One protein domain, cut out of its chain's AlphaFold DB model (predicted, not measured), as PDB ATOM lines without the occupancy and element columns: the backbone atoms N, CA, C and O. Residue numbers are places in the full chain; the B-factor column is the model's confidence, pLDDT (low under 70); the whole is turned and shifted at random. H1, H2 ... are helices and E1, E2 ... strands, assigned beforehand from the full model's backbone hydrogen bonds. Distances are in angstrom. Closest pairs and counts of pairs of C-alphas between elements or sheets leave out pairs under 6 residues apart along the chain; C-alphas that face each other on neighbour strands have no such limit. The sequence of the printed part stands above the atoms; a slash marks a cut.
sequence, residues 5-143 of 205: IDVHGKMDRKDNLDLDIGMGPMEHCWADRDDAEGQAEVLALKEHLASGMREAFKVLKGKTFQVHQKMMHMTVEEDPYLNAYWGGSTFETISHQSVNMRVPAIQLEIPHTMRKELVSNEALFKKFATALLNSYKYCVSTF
ATOM      1  N   ILE A   5     -41.043  27.624 -29.297       94.06
ATOM      2  CA  ILE A   5     -42.009  27.791 -28.210       94.06
ATOM      3  C   ILE A   5     -43.324  27.195 -28.694       94.06
ATOM      4  O   ILE A   5     -43.971  27.764 -29.576       94.06
ATOM      5  N   ASP A   6     -43.703  26.063 -28.116       94.62
ATOM      6  CA  ASP A   6     -44.942  25.358 -28.414       94.62
ATOM      7  C   ASP A   6     -46.025  25.787 -27.416       94.62
ATOM      8  O   ASP A   6     -45.875  25.609 -26.206       94.62
ATOM      9  N   VAL A   7     -47.100  26.418 -27.892       95.31
ATOM     10  CA  VAL A   7     -48.121  27.028 -27.024       95.31
ATOM     11  C   VAL A   7     -49.413  26.230 -27.085       95.31
ATOM     12  O   VAL A   7     -50.099  26.210 -28.106       95.31
ATOM     13  N   HIS A   8     -49.786  25.657 -25.947       95.44
ATOM     14  CA  HIS A   8     -50.954  24.805 -25.780       95.44
ATOM     15  C   HIS A   8     -51.928  25.368 -24.749       95.44
ATOM     16  O   HIS A   8     -51.645  26.281 -23.964       95.44
ATOM     17  N   GLY A   9     -53.139  24.825 -24.783       94.94
ATOM     18  CA  GLY A   9     -54.177  25.139 -23.822       94.94
ATOM     19  C   GLY A   9     -54.603  23.905 -23.044       94.94
ATOM     20  O   GLY A   9     -55.143  22.976 -23.632       94.94
ATOM     21  N   LYS A  10     -54.528  23.969 -21.713       95.25
ATOM     22  CA  LYS A  10     -55.104  22.955 -20.820       95.25
ATOM     23  C   LYS A  10     -56.421  23.405 -20.189       95.25
ATOM     24  O   LYS A  10     -56.801  24.582 -20.246       95.25
ATOM     25  N   MET A  11     -57.140  22.458 -19.597       96.50
ATOM     26  CA  MET A  11     -58.291  22.751 -18.741       96.50
ATOM     27  C   MET A  11     -57.828  23.246 -17.368       96.50
ATOM     28  O   MET A  11     -56.731  22.916 -16.919       96.50
ATOM     29  N   ASP A  12     -58.673  24.023 -16.692       96.31
ATOM     30  CA  ASP A  12     -58.389  24.463 -15.326       96.31
ATOM     31  C   ASP A  12     -58.433  23.262 -14.363       96.31
ATOM     32  O   ASP A  12     -59.418  22.507 -14.343       96.31
ATOM     33  N   ARG A  13     -57.374  23.080 -13.563       93.44
ATOM     34  CA  ARG A  13     -57.279  21.993 -12.577       93.44
ATOM     35  C   ARG A  13     -58.126  22.308 -11.338       93.44
ATOM     36  O   ARG A  13     -58.522  23.443 -11.091       93.44
ATOM     37  N   LYS A  14     -58.454  21.275 -10.552       93.12
ATOM     38  CA  LYS A  14     -59.355  21.378  -9.380       93.12
ATOM     39  C   LYS A  14     -58.729  22.078  -8.168       93.12
ATOM     40  O   LYS A  14     -59.442  22.441  -7.225       93.12
ATOM     41  N   ASP A  15     -57.414  22.193  -8.144       93.25
ATOM     42  CA  ASP A  15     -56.625  22.627  -6.994       93.25
ATOM     43  C   ASP A  15     -55.581  23.699  -7.324       93.25
ATOM     44  O   ASP A  15     -55.102  24.343  -6.396       93.25
ATOM     45  N   ASN A  16     -55.285  23.943  -8.604       94.12
ATOM     46  CA  ASN A  16     -54.345  24.972  -9.030       94.12
ATOM     47  C   ASN A  16     -54.741  25.643 -10.354       94.12
ATOM     48  O   ASN A  16     -55.565  25.137 -11.122       94.12
ATOM     49  N   LEU A  17     -54.112  26.793 -10.606       96.62
ATOM     50  CA  LEU A  17     -54.235  27.568 -11.839       96.62
ATOM     51  C   LEU A  17     -52.840  27.910 -12.390       96.62
ATOM     52  O   LEU A  17     -52.552  29.052 -12.758       96.62
ATOM     53  N   ASP A  18     -51.967  26.903 -12.418       98.06
ATOM     54  CA  ASP A  18     -50.578  27.058 -12.846       98.06
ATOM     55  C   ASP A  18     -50.456  27.124 -14.370       98.06
ATOM     56  O   ASP A  18     -51.079  26.338 -15.088       98.06
ATOM     57  N   LEU A  19     -49.613  28.023 -14.872       98.50
ATOM     58  CA  LEU A  19     -48.982  27.879 -16.182       98.50
ATOM     59  C   LEU A  19     -47.933  26.771 -16.081       98.50
ATOM     60  O   LEU A  19     -46.999  26.918 -15.297       98.50
ATOM     61  N   ASP A  20     -48.056  25.711 -16.877       98.38
ATOM     62  CA  ASP A  20     -47.008  24.686 -16.921       98.38
ATOM     63  C   ASP A  20     -45.907  25.118 -17.895       98.38
ATOM     64  O   ASP A  20     -46.200  25.478 -19.041       98.38
ATOM     65  N   ILE A  21     -44.652  25.048 -17.450       98.19
ATOM     66  CA  ILE A  21     -43.459  25.202 -18.286       98.19
ATOM     67  C   ILE A  21     -42.857  23.817 -18.519       98.19
ATOM     68  O   ILE A  21     -42.174  23.261 -17.667       98.19
ATOM     69  N   GLY A  22     -43.124  23.247 -19.688       96.25
ATOM     70  CA  GLY A  22     -42.592  21.960 -20.107       96.25
ATOM     71  C   GLY A  22     -41.240  22.091 -20.797       96.25
ATOM     72  O   GLY A  22     -41.128  22.733 -21.842       96.25
ATOM     73  N   MET A  23     -40.219  21.457 -20.224       94.50
ATOM     74  CA  MET A  23     -38.860  21.380 -20.780       94.50
ATOM     75  C   MET A  23     -38.311  19.950 -20.791       94.50
ATOM     76  O   MET A  23     -37.138  19.743 -21.109       94.50
ATOM     77  N   GLY A  24     -39.176  18.967 -20.526       92.12
ATOM     78  CA  GLY A  24     -38.822  17.561 -20.366       92.12
ATOM     79  C   GLY A  24     -37.943  17.017 -21.497       92.12
ATOM     80  O   GLY A  24     -36.938  16.374 -21.206       92.12
ATOM     81  N   PRO A  25     -38.225  17.300 -22.784       89.19
ATOM     82  CA  PRO A  25     -37.347  16.855 -23.856       89.19
ATOM     83  C   PRO A  25     -35.904  17.352 -23.706       89.19
ATOM     84  O   PRO A  25     -34.989  16.554 -23.847       89.19
ATOM     85  N   MET A  26     -35.655  18.622 -23.372       89.25
ATOM     86  CA  MET A  26     -34.273  19.094 -23.174       89.25
ATOM     87  C   MET A  26     -33.645  18.480 -21.921       89.25
ATOM     88  O   MET A  26     -32.490  18.061 -21.957       89.25
ATOM     89  N   GLU A  27     -34.415  18.362 -20.841       89.00
ATOM     90  CA  GLU A  27     -33.968  17.767 -19.576       89.00
ATOM     91  C   GLU A  27     -33.536  16.310 -19.737       89.00
ATOM     92  O   GLU A  27     -32.534  15.895 -19.169       89.00
ATOM     93  N   HIS A  28     -34.269  15.537 -20.535       84.00
ATOM     94  CA  HIS A  28     -34.007  14.115 -20.723       84.00
ATOM     95  C   HIS A  28     -33.092  13.807 -21.913       84.00
ATOM     96  O   HIS A  28     -32.393  12.798 -21.889       84.00
ATOM     97  N   CYS A  29     -33.109  14.627 -22.967       79.38
ATOM     98  CA  CYS A  29     -32.401  14.321 -24.216       79.38
ATOM     99  C   CYS A  29     -31.069  15.060 -24.351       79.38
ATOM    100  O   CYS A  29     -30.197  14.586 -25.075       79.38
ATOM    101  N   TRP A  30     -30.922  16.231 -23.725       79.81
ATOM    102  CA  TRP A  30     -29.707  17.052 -23.813       79.81
ATOM    103  C   TRP A  30     -28.948  17.102 -22.495       79.81
ATOM    104  O   TRP A  30     -27.724  17.070 -22.497       79.81
ATOM    105  N   ALA A  31     -29.675  17.142 -21.384       71.88
ATOM    106  CA  ALA A  31     -29.135  17.250 -20.038       71.88
ATOM    107  C   ALA A  31     -29.099  15.885 -19.327       71.88
ATOM    108  O   ALA A  31     -29.589  15.741 -18.205       71.88
ATOM    109  N   ASP A  32     -28.516  14.875 -19.987       66.25
ATOM    110  CA  ASP A  32     -28.329  13.541 -19.396       66.25
ATOM    111  C   ASP A  32     -27.608  13.641 -18.035       66.25
ATOM    112  O   ASP A  32     -26.931  14.628 -17.741       66.25
ATOM    113  N   ARG A  33     -27.760  12.634 -17.170       60.22
ATOM    114  CA  ARG A  33     -27.322  12.660 -15.762       60.22
ATOM    115  C   ARG A  33     -25.852  13.036 -15.578       60.22
ATOM    116  O   ARG A  33     -25.523  13.629 -14.553       60.22
ATOM    117  N   ASP A  34     -25.018  12.749 -16.571       68.44
ATOM    118  CA  ASP A  34     -23.578  13.015 -16.555       68.44
ATOM    119  C   ASP A  34     -23.171  14.338 -17.247       68.44
ATOM    120  O   ASP A  34     -21.985  14.673 -17.275       68.44
ATOM    121  N   ASP A  35     -24.117  15.112 -17.797       76.50
ATOM    122  CA  ASP A  35     -23.879  16.427 -18.415       76.50
ATOM    123  C   ASP A  35     -24.319  17.578 -17.492       76.50
ATOM    124  O   ASP A  35     -25.377  18.192 -17.656       76.50
ATOM    125  N   ALA A  36     -23.477  17.878 -16.500       81.06
ATOM    126  CA  ALA A  36     -23.736  18.945 -15.532       81.06
ATOM    127  C   ALA A  36     -23.832  20.345 -16.174       81.06
ATOM    128  O   ALA A  36     -24.574  21.195 -15.680       81.06
ATOM    129  N   GLU A  37     -23.101  20.598 -17.266       82.50
ATOM    130  CA  GLU A  37     -23.162  21.882 -17.975       82.50
ATOM    131  C   GLU A  37     -24.484  22.021 -18.738       82.50
ATOM    132  O   GLU A  37     -25.144  23.058 -18.626       82.50
ATOM    133  N   GLY A  38     -24.918  20.968 -19.441       82.81
ATOM    134  CA  GLY A  38     -26.216  20.924 -20.113       82.81
ATOM    135  C   GLY A  38     -27.388  21.060 -19.138       82.81
ATOM    136  O   GLY A  38     -28.304  21.846 -19.380       82.81
ATOM    137  N   GLN A  39     -27.330  20.381 -17.987       84.75
ATOM    138  CA  GLN A  39     -28.326  20.536 -16.916       84.75
ATOM    139  C   GLN A  39     -28.402  21.972 -16.402       84.75
ATOM    140  O   GLN A  39     -29.497  22.519 -16.260       84.75
ATOM    141  N   ALA A  40     -27.253  22.603 -16.149       88.81
ATOM    142  CA  ALA A  40     -27.209  23.984 -15.686       88.81
ATOM    143  C   ALA A  40     -27.785  24.958 -16.728       88.81
ATOM    144  O   ALA A  40     -28.497  25.892 -16.360       88.81
ATOM    145  N   GLU A  41     -27.520  24.738 -18.017       88.75
ATOM    146  CA  GLU A  41     -28.032  25.574 -19.108       88.75
ATOM    147  C   GLU A  41     -29.562  25.461 -19.255       88.75
ATOM    148  O   GLU A  41     -30.258  26.482 -19.317       88.75
ATOM    149  N   VAL A  42     -30.104  24.237 -19.227       91.19
ATOM    150  CA  VAL A  42     -31.553  23.976 -19.278       91.19
ATOM    151  C   VAL A  42     -32.261  24.562 -18.054       91.19
ATOM    152  O   VAL A  42     -33.259  25.273 -18.207       91.19
ATOM    153  N   LEU A  43     -31.722  24.344 -16.850       92.38
ATOM    154  CA  LEU A  43     -32.279  24.888 -15.609       92.38
ATOM    155  C   LEU A  43     -32.266  26.421 -15.603       92.38
ATOM    156  O   LEU A  43     -33.245  27.046 -15.198       92.38
ATOM    157  N   ALA A  44     -31.190  27.042 -16.094       93.69
ATOM    158  CA  ALA A  44     -31.092  28.495 -16.160       93.69
ATOM    159  C   ALA A  44     -32.123  29.107 -17.122       93.69
ATOM    160  O   ALA A  44     -32.703  30.150 -16.815       93.69
ATOM    161  N   LEU A  45     -32.400  28.458 -18.259       94.38
ATOM    162  CA  LEU A  45     -33.476  28.879 -19.161       94.38
ATOM    163  C   LEU A  45     -34.858  28.719 -18.519       94.38
ATOM    164  O   LEU A  45     -35.687  29.625 -18.658       94.38
ATOM    165  N   LYS A  46     -35.091  27.607 -17.809       96.00
ATOM    166  CA  LYS A  46     -36.348  27.361 -17.097       96.00
ATOM    167  C   LYS A  46     -36.619  28.454 -16.068       96.00
ATOM    168  O   LYS A  46     -37.639  29.135 -16.169       96.00
ATOM    169  N   GLU A  47     -35.661  28.701 -15.176       96.75
ATOM    170  CA  GLU A  47     -35.766  29.736 -14.143       96.75
ATOM    171  C   GLU A  47     -35.940  31.125 -14.770       96.75
ATOM    172  O   GLU A  47     -36.763  31.921 -14.316       96.75
ATOM    173  N   HIS A  48     -35.225  31.428 -15.862       97.00
ATOM    174  CA  HIS A  48     -35.367  32.711 -16.550       97.00
ATOM    175  C   HIS A  48     -36.799  32.939 -17.061       97.00
ATOM    176  O   HIS A  48     -37.374  34.014 -16.865       97.00
ATOM    177  N   LEU A  49     -37.397  31.921 -17.685       97.81
ATOM    178  CA  LEU A  49     -38.779  31.971 -18.147       97.81
ATOM    179  C   LEU A  49     -39.770  32.021 -16.981       97.81
ATOM    180  O   LEU A  49     -40.664  32.868 -16.985       97.81
ATOM    181  N   ALA A  50     -39.611  31.156 -15.981       98.38
ATOM    182  CA  ALA A  50     -40.497  31.082 -14.827       98.38
ATOM    183  C   ALA A  50     -40.511  32.401 -14.047       98.38
ATOM    184  O   ALA A  50     -41.578  32.936 -13.738       98.38
ATOM    185  N   SER A  51     -39.339  32.989 -13.808       98.44
ATOM    186  CA  SER A  51     -39.187  34.308 -13.194       98.44
ATOM    187  C   SER A  51     -39.865  35.406 -14.021       98.44
ATOM    188  O   SER A  51     -40.639  36.203 -13.480       98.44
ATOM    189  N   GLY A  52     -39.684  35.399 -15.347       98.44
ATOM    190  CA  GLY A  52     -40.371  36.318 -16.257       98.44
ATOM    191  C   GLY A  52     -41.898  36.198 -16.203       98.44
ATOM    192  O   GLY A  52     -42.599  37.212 -16.178       98.44
ATOM    193  N   MET A  53     -42.425  34.975 -16.124       98.44
ATOM    194  CA  MET A  53     -43.863  34.712 -16.014       98.44
ATOM    195  C   MET A  53     -44.424  35.123 -14.650       98.44
ATOM    196  O   MET A  53     -45.468  35.774 -14.579       98.44
ATOM    197  N   ARG A  54     -43.704  34.842 -13.558       98.31
ATOM    198  CA  ARG A  54     -44.050  35.326 -12.211       98.31
ATOM    199  C   ARG A  54     -44.102  36.850 -12.162       98.31
ATOM    200  O   ARG A  54     -45.032  37.410 -11.585       98.31
ATOM    201  N   GLU A  55     -43.140  37.529 -12.785       98.31
ATOM    202  CA  GLU A  55     -43.144  38.989 -12.912       98.31
ATOM    203  C   GLU A  55     -44.349  39.473 -13.725       98.31
ATOM    204  O   GLU A  55     -45.009  40.437 -13.333       98.31
ATOM    205  N   ALA A  56     -44.695  38.782 -14.814       98.19
ATOM    206  CA  ALA A  56     -45.880  39.106 -15.596       98.19
ATOM    207  C   ALA A  56     -47.165  38.999 -14.766       98.19
ATOM    208  O   ALA A  56     -48.003  39.897 -14.831       98.19
ATOM    209  N   PHE A  57     -47.301  37.978 -13.918       98.00
ATOM    210  CA  PHE A  57     -48.473  37.805 -13.055       98.00
ATOM    211  C   PHE A  57     -48.591  38.843 -11.934       98.00
ATOM    212  O   PHE A  57     -49.686  39.025 -11.398       98.00
ATOM    213  N   LYS A  58     -47.544  39.622 -11.627       97.38
ATOM    214  CA  LYS A  58     -47.653  40.729 -10.656       97.38
ATOM    215  C   LYS A  58     -48.641  41.813 -11.085       97.38
ATOM    216  O   LYS A  58     -49.168  42.508 -10.218       97.38
ATOM    217  N   VAL A  59     -48.958  41.945 -12.378       97.19
ATOM    218  CA  VAL A  59     -50.020  42.869 -12.832       97.19
ATOM    219  C   VAL A  59     -51.403  42.478 -12.304       97.19
ATOM    220  O   VAL A  59     -52.301  43.311 -12.256       97.19
ATOM    221  N   LEU A  60     -51.568  41.222 -11.883       96.56
ATOM    222  CA  LEU A  60     -52.785  40.676 -11.291       96.56
ATOM    223  C   LEU A  60     -52.736  40.692  -9.755       96.56
ATOM    224  O   LEU A  60     -53.502  39.976  -9.115       96.56
ATOM    225  N   LYS A  61     -51.830  41.457  -9.130       92.19
ATOM    226  CA  LYS A  61     -51.663  41.472  -7.669       92.19
ATOM    227  C   LYS A  61     -53.003  41.711  -6.959       92.19
ATOM    228  O   LYS A  61     -53.671  42.712  -7.192       92.19
ATOM    229  N   GLY A  62     -53.366  40.789  -6.067       91.38
ATOM    230  CA  GLY A  62     -54.620  40.830  -5.306       91.38
ATOM    231  C   GLY A  62     -55.847  40.302  -6.058       91.38
ATOM    232  O   GLY A  62     -56.897  40.134  -5.445       91.38
ATOM    233  N   LYS A  63     -55.727  39.986  -7.353       96.06
ATOM    234  CA  LYS A  63     -56.787  39.343  -8.128       96.06
ATOM    235  C   LYS A  63     -56.771  37.833  -7.890       96.06
ATOM    236  O   LYS A  63     -55.721  37.187  -7.913       96.06
ATOM    237  N   THR A  64     -57.958  37.284  -7.673       96.62
ATOM    238  CA  THR A  64     -58.234  35.848  -7.591       96.62
ATOM    239  C   THR A  64     -59.285  35.477  -8.625       96.62
ATOM    240  O   THR A  64     -60.074  36.314  -9.069       96.62
ATOM    241  N   PHE A  65     -59.287  34.210  -9.014       96.75
ATOM    242  CA  PHE A  65     -60.183  33.660 -10.017       96.75
ATOM    243  C   PHE A  65     -60.983  32.522  -9.398       96.75
ATOM    244  O   PHE A  65     -60.412  31.645  -8.750       96.75
ATOM    245  N   GLN A  66     -62.302  32.537  -9.589       95.69
ATOM    246  CA  GLN A  66     -63.161  31.459  -9.118       95.69
ATOM    247  C   GLN A  66     -63.117  30.298 -10.114       95.69
ATOM    248  O   GLN A  66     -63.652  30.391 -11.216       95.69
ATOM    249  N   VAL A  67     -62.500  29.194  -9.706       94.19
ATOM    250  CA  VAL A  67     -62.323  27.976 -10.500       94.19
ATOM    251  C   VAL A  67     -62.771  26.797  -9.644       94.19
ATOM    252  O   VAL A  67     -62.308  26.639  -8.518       94.19
ATOM    253  N   HIS A  68     -63.716  25.987 -10.136       92.94
ATOM    254  CA  HIS A  68     -64.271  24.836  -9.399       92.94
ATOM    255  C   HIS A  68     -64.656  25.168  -7.941       92.94
ATOM    256  O   HIS A  68     -64.323  24.434  -7.016       92.94
ATOM    257  N   GLN A  69     -65.343  26.303  -7.741       93.56
ATOM    258  CA  GLN A  69     -65.778  26.826  -6.431       93.56
ATOM    259  C   GLN A  69     -64.650  27.243  -5.465       93.56
ATOM    260  O   GLN A  69     -64.924  27.557  -4.308       93.56
ATOM    261  N   LYS A  70     -63.401  27.313  -5.925       94.56
ATOM    262  CA  LYS A  70     -62.257  27.792  -5.144       94.56
ATOM    263  C   LYS A  70     -61.703  29.077  -5.742       94.56
ATOM    264  O   LYS A  70     -61.684  29.245  -6.958       94.56
ATOM    265  N   MET A  71     -61.242  29.977  -4.880       96.75
ATOM    266  CA  MET A  71     -60.533  31.184  -5.299       96.75
ATOM    267  C   MET A  71     -59.055  30.844  -5.464       96.75
ATOM    268  O   MET A  71     -58.410  30.432  -4.504       96.75
ATOM    269  N   MET A  72     -58.537  30.990  -6.680       96.62
ATOM    270  CA  MET A  72     -57.162  30.637  -7.034       96.62
ATOM    271  C   MET A  72     -56.404  31.844  -7.581       96.62
ATOM    272  O   MET A  72     -56.997  32.773  -8.139       96.62
ATOM    273  N   HIS A  73     -55.083  31.815  -7.437       96.69
ATOM    274  CA  HIS A  73     -54.174  32.752  -8.086       96.69
ATOM    275  C   HIS A  73     -53.513  32.082  -9.286       96.69
ATOM    276  O   HIS A  73     -53.343  30.868  -9.297       96.69
ATOM    277  N   MET A  74     -53.144  32.885 -10.283       97.38
ATOM    278  CA  MET A  74     -52.298  32.419 -11.378       97.38
ATOM    279  C   MET A  74     -50.859  32.286 -10.887       97.38
ATOM    280  O   MET A  74     -50.318  33.214 -10.283       97.38
ATOM    281  N   THR A  75     -50.262  31.139 -11.166       97.00
ATOM    282  CA  THR A  75     -48.937  30.726 -10.691       97.00
ATOM    283  C   THR A  75     -48.197  29.993 -11.813       97.00
ATOM    284  O   THR A  75     -48.699  29.900 -12.933       97.00
ATOM    285  N   VAL A  76     -46.967  29.554 -11.557       98.19
ATOM    286  CA  VAL A  76     -46.117  28.857 -12.533       98.19
ATOM    287  C   VAL A  76     -45.700  27.522 -11.933       98.19
ATOM    288  O   VAL A  76     -45.222  27.512 -10.799       98.19
ATOM    289  N   GLU A  77     -45.854  26.453 -12.706       97.81
ATOM    290  CA  GLU A  77     -45.338  25.116 -12.420       97.81
ATOM    291  C   GLU A  77     -44.150  24.837 -13.351       97.81
ATOM    292  O   GLU A  77     -44.273  24.909 -14.576       97.81
ATOM    293  N   GLU A  78     -42.993  24.566 -12.755       96.69
ATOM    294  CA  GLU A  78     -41.708  24.371 -13.437       96.69
ATOM    295  C   GLU A  78     -41.392  22.892 -13.685       96.69
ATOM    296  O   GLU A  78     -40.644  22.573 -14.611       96.69
ATOM    297  N   ASP A  79     -42.011  21.995 -12.915       95.12
ATOM    298  CA  ASP A  79     -41.894  20.547 -13.074       95.12
ATOM    299  C   ASP A  79     -43.282  19.919 -13.311       95.12
ATOM    300  O   ASP A  79     -43.764  19.086 -12.533       95.12
ATOM    301  N   PRO A  80     -43.988  20.328 -14.382       95.12
ATOM    302  CA  PRO A  80     -45.350  19.887 -14.624       95.12
ATOM    303  C   PRO A  80     -45.405  18.427 -15.074       95.12
ATOM    304  O   PRO A  80     -44.516  17.922 -15.752       95.12
ATOM    305  N   TYR A  81     -46.540  17.771 -14.821       90.69
ATOM    306  CA  TYR A  81     -46.837  16.480 -15.456       90.69
ATOM    307  C   TYR A  81     -46.882  16.594 -16.994       90.69
ATOM    308  O   TYR A  81     -46.415  15.711 -17.705       90.69
ATOM    309  N   LEU A  82     -47.421  17.705 -17.512       90.94
ATOM    310  CA  LEU A  82     -47.462  18.013 -18.945       90.94
ATOM    311  C   LEU A  82     -46.174  18.733 -19.377       90.94
ATOM    312  O   LEU A  82     -46.187  19.916 -19.704       90.94
ATOM    313  N   ASN A  83     -45.045  18.025 -19.341       92.75
ATOM    314  CA  ASN A  83     -43.715  18.591 -19.609       92.75
ATOM    315  C   ASN A  83     -43.208  18.398 -21.051       92.75
ATOM    316  O   ASN A  83     -42.038  18.674 -21.319       92.75
ATOM    317  N   ALA A  84     -44.069  17.930 -21.960       90.31
ATOM    318  CA  ALA A  84     -43.774  17.578 -23.355       90.31
ATOM    319  C   ALA A  84     -42.902  16.330 -23.585       90.31
ATOM    320  O   ALA A  84     -42.672  15.976 -24.746       90.31
ATOM    321  N   TYR A  85     -42.433  15.652 -22.534       89.25
ATOM    322  CA  TYR A  85     -41.643  14.431 -22.655       89.25
ATOM    323  C   TYR A  85     -42.530  13.188 -22.557       89.25
ATOM    324  O   TYR A  85     -43.164  12.931 -21.539       89.25
ATOM    325  N   TRP A  86     -42.538  12.389 -23.623       81.94
ATOM    326  CA  TRP A  86     -43.364  11.179 -23.754       81.94
ATOM    327  C   TRP A  86     -42.524   9.888 -23.733       81.94
ATOM    328  O   TRP A  86     -42.908   8.860 -24.293       81.94
ATOM    329  N   GLY A  87     -41.348   9.943 -23.103       73.19
ATOM    330  CA  GLY A  87     -40.341   8.883 -23.159       73.19
ATOM    331  C   GLY A  87     -39.394   9.040 -24.349       73.19
ATOM    332  O   GLY A  87     -39.491   9.994 -25.109       73.19
ATOM    333  N   GLY A  88     -38.457   8.109 -24.505       64.12
ATOM    334  CA  GLY A  88     -37.463   8.166 -25.577       64.12
ATOM    335  C   GLY A  88     -38.020   7.872 -26.972       64.12
ATOM    336  O   GLY A  88     -39.022   7.180 -27.079       64.12
ATOM    337  N   SER A  89     -37.377   8.339 -28.047       56.12
ATOM    338  CA  SER A  89     -37.717   7.985 -29.443       56.12
ATOM    339  C   SER A  89     -39.190   8.222 -29.826       56.12
ATOM    340  O   SER A  89     -39.831   7.361 -30.430       56.12
ATOM    341  N   THR A  90     -39.750   9.380 -29.460       58.88
ATOM    342  CA  THR A  90     -41.116   9.776 -29.852       58.88
ATOM    343  C   THR A  90     -41.121  11.100 -30.605       58.88
ATOM    344  O   THR A  90     -40.293  11.978 -30.355       58.88
ATOM    345  N   PHE A  91     -42.083  11.249 -31.516       65.44
ATOM    346  CA  PHE A  91     -42.341  12.489 -32.253       65.44
ATOM    347  C   PHE A  91     -43.650  13.161 -31.794       65.44
ATOM    348  O   PHE A  91     -44.240  13.939 -32.537       65.44
ATOM    349  N   GLU A  92     -44.103  12.879 -30.565       71.75
ATOM    350  CA  GLU A  92     -45.453  13.229 -30.077       71.75
ATOM    351  C   GLU A  92     -45.721  14.740 -29.968       71.75
ATOM    352  O   GLU A  92     -46.851  15.180 -30.164       71.75
ATOM    353  N   THR A  93     -44.703  15.558 -29.674       83.00
ATOM    354  CA  THR A  93     -44.845  17.025 -29.580       83.00
ATOM    355  C   THR A  93     -43.820  17.730 -30.454       83.00
ATOM    356  O   THR A  93     -42.689  17.263 -30.602       83.00
ATOM    357  N   ILE A  94     -44.177  18.895 -31.006       86.62
ATOM    358  CA  ILE A  94     -43.253  19.690 -31.832       86.62
ATOM    359  C   ILE A  94     -42.050  20.141 -30.994       86.62
ATOM    360  O   ILE A  94     -40.927  20.182 -31.502       86.62
ATOM    361  N   SER A  95     -42.247  20.387 -29.694       89.44
ATOM    362  CA  SER A  95     -41.149  20.624 -28.751       89.44
ATOM    363  C   SER A  95     -40.146  19.472 -28.730       89.44
ATOM    364  O   SER A  95     -38.944  19.696 -28.857       89.44
ATOM    365  N   HIS A  96     -40.621  18.230 -28.643       86.31
ATOM    366  CA  HIS A  96     -39.753  17.056 -28.640       86.31
ATOM    367  C   HIS A  96     -39.021  16.881 -29.980       86.31
ATOM    368  O   HIS A  96     -37.808  16.666 -30.004       86.31
ATOM    369  N   GLN A  97     -39.721  17.070 -31.103       84.69
ATOM    370  CA  GLN A  97     -39.110  17.037 -32.439       84.69
ATOM    371  C   GLN A  97     -38.033  18.118 -32.601       84.69
ATOM    372  O   GLN A  97     -36.963  17.855 -33.143       84.69
ATOM    373  N   SER A  98     -38.288  19.325 -32.092       87.69
ATOM    374  CA  SER A  98     -37.342  20.445 -32.127       87.69
ATOM    375  C   SER A  98     -36.063  20.110 -31.366       87.69
ATOM    376  O   SER A  98     -34.968  20.270 -31.906       87.69
ATOM    377  N   VAL A  99     -36.192  19.547 -30.164       85.75
ATOM    378  CA  VAL A  99     -35.051  19.103 -29.349       85.75
ATOM    379  C   VAL A  99     -34.252  18.007 -30.058       85.75
ATOM    380  O   VAL A  99     -33.022  18.082 -30.113       85.75
ATOM    381  N   ASN A 100     -34.920  17.047 -30.700       78.94
ATOM    382  CA  ASN A 100     -34.250  16.037 -31.529       78.94
ATOM    383  C   ASN A 100     -33.495  16.664 -32.717       78.94
ATOM    384  O   ASN A 100     -32.409  16.212 -33.073       78.94
ATOM    385  N   MET A 101     -34.007  17.761 -33.282       78.81
ATOM    386  CA  MET A 101     -33.345  18.553 -34.329       78.81
ATOM    387  C   MET A 101     -32.302  19.552 -33.799       78.81
ATOM    388  O   MET A 101     -31.854  20.424 -34.547       78.81
ATOM    389  N   ARG A 102     -31.885  19.445 -32.529       79.50
ATOM    390  CA  ARG A 102     -30.916  20.356 -31.886       79.50
ATOM    391  C   ARG A 102     -31.402  21.809 -31.786       79.50
ATOM    392  O   ARG A 102     -30.599  22.742 -31.720       79.50
ATOM    393  N   VAL A 103     -32.716  22.009 -31.760       86.19
ATOM    394  CA  VAL A 103     -33.362  23.306 -31.550       86.19
ATOM    395  C   VAL A 103     -33.931  23.338 -30.129       86.19
ATOM    396  O   VAL A 103     -34.790  22.511 -29.821       86.19
ATOM    397  N   PRO A 104     -33.482  24.257 -29.249       89.88
ATOM    398  CA  PRO A 104     -34.020  24.345 -27.899       89.88
ATOM    399  C   PRO A 104     -35.517  24.611 -27.979       89.88
ATOM    400  O   PRO A 104     -35.958  25.411 -28.812       89.88
ATOM    401  N   ALA A 105     -36.292  23.937 -27.137       92.69
ATOM    402  CA  ALA A 105     -37.738  24.027 -27.185       92.69
ATOM    403  C   ALA A 105     -38.376  23.990 -25.804       92.69
ATOM    404  O   ALA A 105     -37.939  23.251 -24.925       92.69
ATOM    405  N   ILE A 106     -39.446  24.761 -25.652       95.38
ATOM    406  CA  ILE A 106     -40.321  24.733 -24.482       95.38
ATOM    407  C   ILE A 106     -41.757  24.466 -24.927       95.38
ATOM    408  O   ILE A 106     -42.163  24.917 -26.001       95.38
ATOM    409  N   GLN A 107     -42.537  23.826 -24.063       96.75
ATOM    410  CA  GLN A 107     -43.988  23.729 -24.184       96.75
ATOM    411  C   GLN A 107     -44.647  24.534 -23.067       96.75
ATOM    412  O   GLN A 107     -44.253  24.440 -21.909       96.75
ATOM    413  N   LEU A 108     -45.661  25.324 -23.401       98.19
ATOM    414  CA  LEU A 108     -46.470  26.052 -22.430       98.19
ATOM    415  C   LEU A 108     -47.880  25.484 -22.416       98.19
ATOM    416  O   LEU A 108     -48.566  25.566 -23.430       98.19
ATOM    417  N   GLU A 109     -48.349  24.996 -21.268       98.12
ATOM    418  CA  GLU A 109     -49.763  24.639 -21.092       98.12
ATOM    419  C   GLU A 109     -50.478  25.722 -20.298       98.12
ATOM    420  O   GLU A 109     -50.338  25.847 -19.078       98.12
ATOM    421  N   ILE A 110     -51.285  26.516 -20.994       98.44
ATOM    422  CA  ILE A 110     -51.960  27.669 -20.403       98.44
ATOM    423  C   ILE A 110     -53.358  27.236 -19.938       98.44
ATOM    424  O   ILE A 110     -54.122  26.782 -20.787       98.44
ATOM    425  N   PRO A 111     -53.763  27.387 -18.659       98.31
ATOM    426  CA  PRO A 111     -55.137  27.119 -18.218       98.31
ATOM    427  C   PRO A 111     -56.198  27.934 -18.969       98.31
ATOM    428  O   PRO A 111     -55.942  29.052 -19.418       98.31
ATOM    429  N   HIS A 112     -57.425  27.423 -19.064       97.94
ATOM    430  CA  HIS A 112     -58.520  28.088 -19.775       97.94
ATOM    431  C   HIS A 112     -58.843  29.475 -19.203       97.94
ATOM    432  O   HIS A 112     -58.988  30.439 -19.962       97.94
ATOM    433  N   THR A 113     -58.906  29.600 -17.876       97.81
ATOM    434  CA  THR A 113     -59.135  30.889 -17.207       97.81
ATOM    435  C   THR A 113     -57.991  31.871 -17.475       97.81
ATOM    436  O   THR A 113     -58.239  33.050 -17.725       97.81
ATOM    437  N   MET A 114     -56.746  31.389 -17.529       98.44
ATOM    438  CA  MET A 114     -55.584  32.209 -17.880       98.44
ATOM    439  C   MET A 114     -55.613  32.670 -19.338       98.44
ATOM    440  O   MET A 114     -55.366  33.842 -19.599       98.44
ATOM    441  N   ARG A 115     -56.006  31.808 -20.285       98.31
ATOM    442  CA  ARG A 115     -56.185  32.203 -21.695       98.31
ATOM    443  C   ARG A 115     -57.227  33.312 -21.848       98.31
ATOM    444  O   ARG A 115     -56.996  34.264 -22.585       98.31
ATOM    445  N   LYS A 116     -58.354  33.223 -21.132       98.00
ATOM    446  CA  LYS A 116     -59.381  34.279 -21.125       98.00
ATOM    447  C   LYS A 116     -58.833  35.606 -20.610       98.00
ATOM    448  O   LYS A 116     -59.073  36.637 -21.230       98.00
ATOM    449  N   GLU A 117     -58.088  35.569 -19.510       97.94
ATOM    450  CA  GLU A 117     -57.470  36.769 -18.946       97.94
ATOM    451  C   GLU A 117     -56.398  37.351 -19.877       97.94
ATOM    452  O   GLU A 117     -56.342  38.562 -20.048       97.94
ATOM    453  N   LEU A 118     -55.592  36.520 -20.544       98.00
ATOM    454  CA  LEU A 118     -54.614  36.977 -21.537       98.00
ATOM    455  C   LEU A 118     -55.269  37.708 -22.717       98.00
ATOM    456  O   LEU A 118     -54.662  38.616 -23.274       98.00
ATOM    457  N   VAL A 119     -56.496  37.342 -23.096       97.94
ATOM    458  CA  VAL A 119     -57.243  38.025 -24.164       97.94
ATOM    459  C   VAL A 119     -57.848  39.344 -23.680       97.94
ATOM    460  O   VAL A 119     -57.871  40.319 -24.427       97.94
ATOM    461  N   SER A 120     -58.363  39.388 -22.451       97.31
ATOM    462  CA  SER A 120     -59.099  40.548 -21.933       97.31
ATOM    463  C   SER A 120     -58.224  41.588 -21.231       97.31
ATOM    464  O   SER A 120     -58.630  42.743 -21.105       97.31
ATOM    465  N   ASN A 121     -57.033  41.208 -20.770       97.88
ATOM    466  CA  ASN A 121     -56.132  42.054 -19.998       97.88
ATOM    467  C   ASN A 121     -54.867  42.382 -20.799       97.88
ATOM    468  O   ASN A 121     -53.880  41.644 -20.793       97.88
ATOM    469  N   GLU A 122     -54.880  43.542 -21.458       98.12
ATOM    470  CA  GLU A 122     -53.775  44.011 -22.304       98.12
ATOM    471  C   GLU A 122     -52.442  44.125 -21.539       98.12
ATOM    472  O   GLU A 122     -51.375  43.834 -22.087       98.12
ATOM    473  N   ALA A 123     -52.479  44.525 -20.265       98.06
ATOM    474  CA  ALA A 123     -51.275  44.653 -19.449       98.06
ATOM    475  C   ALA A 123     -50.635  43.284 -19.177       98.06
ATOM    476  O   ALA A 123     -49.416  43.140 -19.316       98.06
ATOM    477  N   LEU A 124     -51.453  42.280 -18.848       98.44
ATOM    478  CA  LEU A 124     -50.994  40.902 -18.694       98.44
ATOM    479  C   LEU A 124     -50.437  40.362 -20.009       98.44
ATOM    480  O   LEU A 124     -49.318  39.856 -20.015       98.44
ATOM    481  N   PHE A 125     -51.164  40.525 -21.117       98.50
ATOM    482  CA  PHE A 125     -50.717  40.086 -22.439       98.50
ATOM    483  C   PHE A 125     -49.336  40.647 -22.793       98.50
ATOM    484  O   PHE A 125     -48.425  39.896 -23.141       98.50
ATOM    485  N   LYS A 126     -49.143  41.965 -22.641       98.62
ATOM    486  CA  LYS A 126     -47.860  42.622 -22.933       98.62
ATOM    487  C   LYS A 126     -46.728  42.068 -22.076       98.62
ATOM    488  O   LYS A 126     -45.636  41.830 -22.594       98.62
ATOM    489  N   LYS A 127     -46.960  41.861 -20.778       98.56
ATOM    490  CA  LYS A 127     -45.937  41.320 -19.873       98.56
ATOM    491  C   LYS A 127     -45.625  39.853 -20.167       98.56
ATOM    492  O   LYS A 127     -44.450  39.504 -20.201       98.56
ATOM    493  N   PHE A 128     -46.638  39.045 -20.464       98.44
ATOM    494  CA  PHE A 128     -46.483  37.648 -20.867       98.44
ATOM    495  C   PHE A 128     -45.665  37.530 -22.161       98.44
ATOM    496  O   PHE A 128     -44.653  36.837 -22.202       98.44
ATOM    497  N   ALA A 129     -46.025  38.293 -23.199       98.25
ATOM    498  CA  ALA A 129     -45.277  38.336 -24.456       98.25
ATOM    499  C   ALA A 129     -43.836  38.845 -24.264       98.25
ATOM    500  O   ALA A 129     -42.907  38.342 -24.891       98.25
ATOM    501  N   THR A 130     -43.634  39.815 -23.365       98.38
ATOM    502  CA  THR A 130     -42.292  40.306 -23.010       98.38
ATOM    503  C   THR A 130     -41.455  39.215 -22.346       98.38
ATOM    504  O   THR A 130     -40.278  39.086 -22.674       98.38
ATOM    505  N   ALA A 131     -42.043  38.415 -21.451       98.31
ATOM    506  CA  ALA A 131     -41.361  37.281 -20.834       98.31
ATOM    507  C   ALA A 131     -40.907  36.266 -21.896       98.31
ATOM    508  O   ALA A 131     -39.729  35.924 -21.929       98.31
ATOM    509  N   LEU A 132     -41.783  35.893 -22.839       97.44
ATOM    510  CA  LEU A 132     -41.422  35.003 -23.954       97.44
ATOM    511  C   LEU A 132     -40.289  35.564 -24.818       97.44
ATOM    512  O   LEU A 132     -39.337  34.852 -25.138       97.44
ATOM    513  N   LEU A 133     -40.368  36.846 -25.183       96.44
ATOM    514  CA  LEU A 133     -39.338  37.502 -25.987       96.44
ATOM    515  C   LEU A 133     -37.990  37.540 -25.259       96.44
ATOM    516  O   LEU A 133     -36.945  37.355 -25.885       96.44
ATOM    517  N   ASN A 134     -37.997  37.795 -23.953       96.69
ATOM    518  CA  ASN A 134     -36.781  37.816 -23.150       96.69
ATOM    519  C   ASN A 134     -36.180  36.416 -23.014       96.69
ATOM    520  O   ASN A 134     -34.979  36.282 -23.217       96.69
ATOM    521  N   SER A 135     -36.993  35.377 -22.805       95.25
ATOM    522  CA  SER A 135     -36.523  33.987 -22.808       95.25
ATOM    523  C   SER A 135     -35.968  33.559 -24.160       95.25
ATOM    524  O   SER A 135     -34.925  32.912 -24.204       95.25
ATOM    525  N   TYR A 136     -36.587  33.983 -25.266       93.44
ATOM    526  CA  TYR A 136     -36.028  33.781 -26.602       93.44
ATOM    527  C   TYR A 136     -34.652  34.437 -26.734       93.44
ATOM    528  O   TYR A 136     -33.690  33.784 -27.131       93.44
ATOM    529  N   LYS A 137     -34.527  35.717 -26.367       93.56
ATOM    530  CA  LYS A 137     -33.248  36.439 -26.427       93.56
ATOM    531  C   LYS A 137     -32.191  35.794 -25.539       93.56
ATOM    532  O   LYS A 137     -31.059  35.644 -25.986       93.56
ATOM    533  N   TYR A 138     -32.571  35.407 -24.321       93.25
ATOM    534  CA  TYR A 138     -31.713  34.696 -23.386       93.25
ATOM    535  C   TYR A 138     -31.195  33.422 -24.045       93.25
ATOM    536  O   TYR A 138     -30.001  33.357 -24.318       93.25
ATOM    537  N   CYS A 139     -32.088  32.510 -24.439       91.06
ATOM    538  CA  CYS A 139     -31.742  31.247 -25.087       91.06
ATOM    539  C   CYS A 139     -30.817  31.455 -26.292       91.06
ATOM    540  O   CYS A 139     -29.739  30.877 -26.355       91.06
ATOM    541  N   VAL A 140     -31.169  32.348 -27.218       87.44
ATOM    542  CA  VAL A 140     -30.374  32.592 -28.430       87.44
ATOM    543  C   VAL A 140     -28.990  33.187 -28.134       87.44
ATOM    544  O   VAL A 140     -28.076  33.003 -28.939       87.44
ATOM    545  N   SER A 141     -28.822  33.880 -27.007       87.94
ATOM    546  CA  SER A 141     -27.543  34.474 -26.592       87.94
ATOM    547  C   SER A 141     -26.676  33.557 -25.731       87.94
ATOM    548  O   SER A 141     -25.451  33.667 -25.784       87.94
ATOM    549  N   THR A 142     -27.290  32.682 -24.934       83.62
ATOM    550  CA  THR A 142     -26.590  31.869 -23.937       83.62
ATOM    551  C   THR A 142     -26.385  30.436 -24.381       83.62
ATOM    552  O   THR A 142     -25.336  29.894 -24.047       83.62
ATOM    553  N   PHE A 143     -27.310  29.857 -25.162       79.81
ATOM    554  CA  PHE A 143     -27.203  28.461 -25.580       79.81
ATOM    555  C   PHE A 143     -26.005  28.271 -26.492       79.81
ATOM    556  O   PHE A 143     -26.012  28.663 -27.669       79.81
TER     557      PHE A 143
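AT A GLANCE: This is residues 5 to 143 of the 205 residues of the protein "Hypothetical protein" of Hemiselmis andersenii (UniProt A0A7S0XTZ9). A twisted sheet of four strands has one long helix, H2, packed along one face, and a second long helix, H5, side by side with H2 and running back the other way. The short helix H3 covers part of the opposite face; H4 stands up from the sheet on H2's face and turns a corner into H5, while the small hairpin E3 and E4 lies at one end of the long axis and residues 32 to 37 stick out at the other. The printed part has 139 residues with five named helices and six named strands, in the order E1 E2 H1 H2 E3 E4 E5 H3 E6 H4 H5, and its class is mixed, helices and strands. The larger sheet is mixed, in the order E1 E6 E2 E5; the whole is compact, with a radius of gyration of the C-alphas of 15.3 A and spans of 44 by 29 by 22 A.

IN THESE COORDINATES: The larger sheet has E1, residues 5 to 10, 15.8 A long from C-alpha 5 at (-42.009, 27.791, -28.210); E6, residues 105 to 111, 19.8 A; E2, residues 18 to 22, 11.9 A; and E5, residues 75 to 77. H2, residues 36 to 60, is 36.5 A long and begins at C-alpha 36 at (-23.736, 18.945, -15.532). H5, residues 122 to 142, is 29.8 A long and ends at C-alpha 142 at (-26.590, 31.869, -23.937). H1 is residues 24 to 29, H3 residues 94 to 100 and H4 residues 112 to 120, 12.7 A. E3 is residues 65 to 67 and E4 residues 70 to 72.

HOW THE PARTS SIT: E1 and E6 are parallel, with N 8 and O 108 2.8 A apart, within hydrogen-bond range. E6 and E2 are antiparallel, with N 22 and O 107 at 2.8 A; E2 and E5 are parallel, with N 19 and O 75 at 2.8 A. Three layers, helices on both faces of this sheet, have H2 and H4 on one face and H3 on the other. H2 is over E2 at a height over the sheet of 9.4 A and runs along the strands, at 25 degrees to E2 on the local plane; its closest C-alphas to E5 are Ala 50 and Val 76, 6.5 A. H3 is over E6 at a height of 6.8 A; its closest C-alphas to E6 are Ser 95 and Ala 105, 5.1 A. H4, over E6, stands up from the sheet at 73 degrees. H5 only grazes the sheet with residues 132 to 139, and H1 only grazes it with residues 24 to 26. H2 and H5 touch at a shallow tilt of 16 degrees, opposite ways, closest at the C-alphas of Gly 52 and Ala 131, 4.8 A. H4 and H5 touch only at the corner, closest at the C-alphas of Leu 118 and Phe 125, 5.1 A. H1 touches H3, closest at the C-alphas of Pro 25 and His 96, 5.4 A. The hairpin E3 and E4 is antiparallel, with N 65 and O 72 at 2.8 A. Every O i to N i+4 pair is within hydrogen-bond range in H1, H3, H4 and H5, and 19 of 21 in H2.

THE WHOLE: The outline is only just elongated, and the two C-alphas farthest apart, those of Asp 34 and Gln 69, are 45.5 A apart. The printed part has no cut. The link E5 to H3, residues 78 to 93, is long. The mean pLDDT of the printed part is 91.4, with residues 32 to 34 and 88 to 91 under 70.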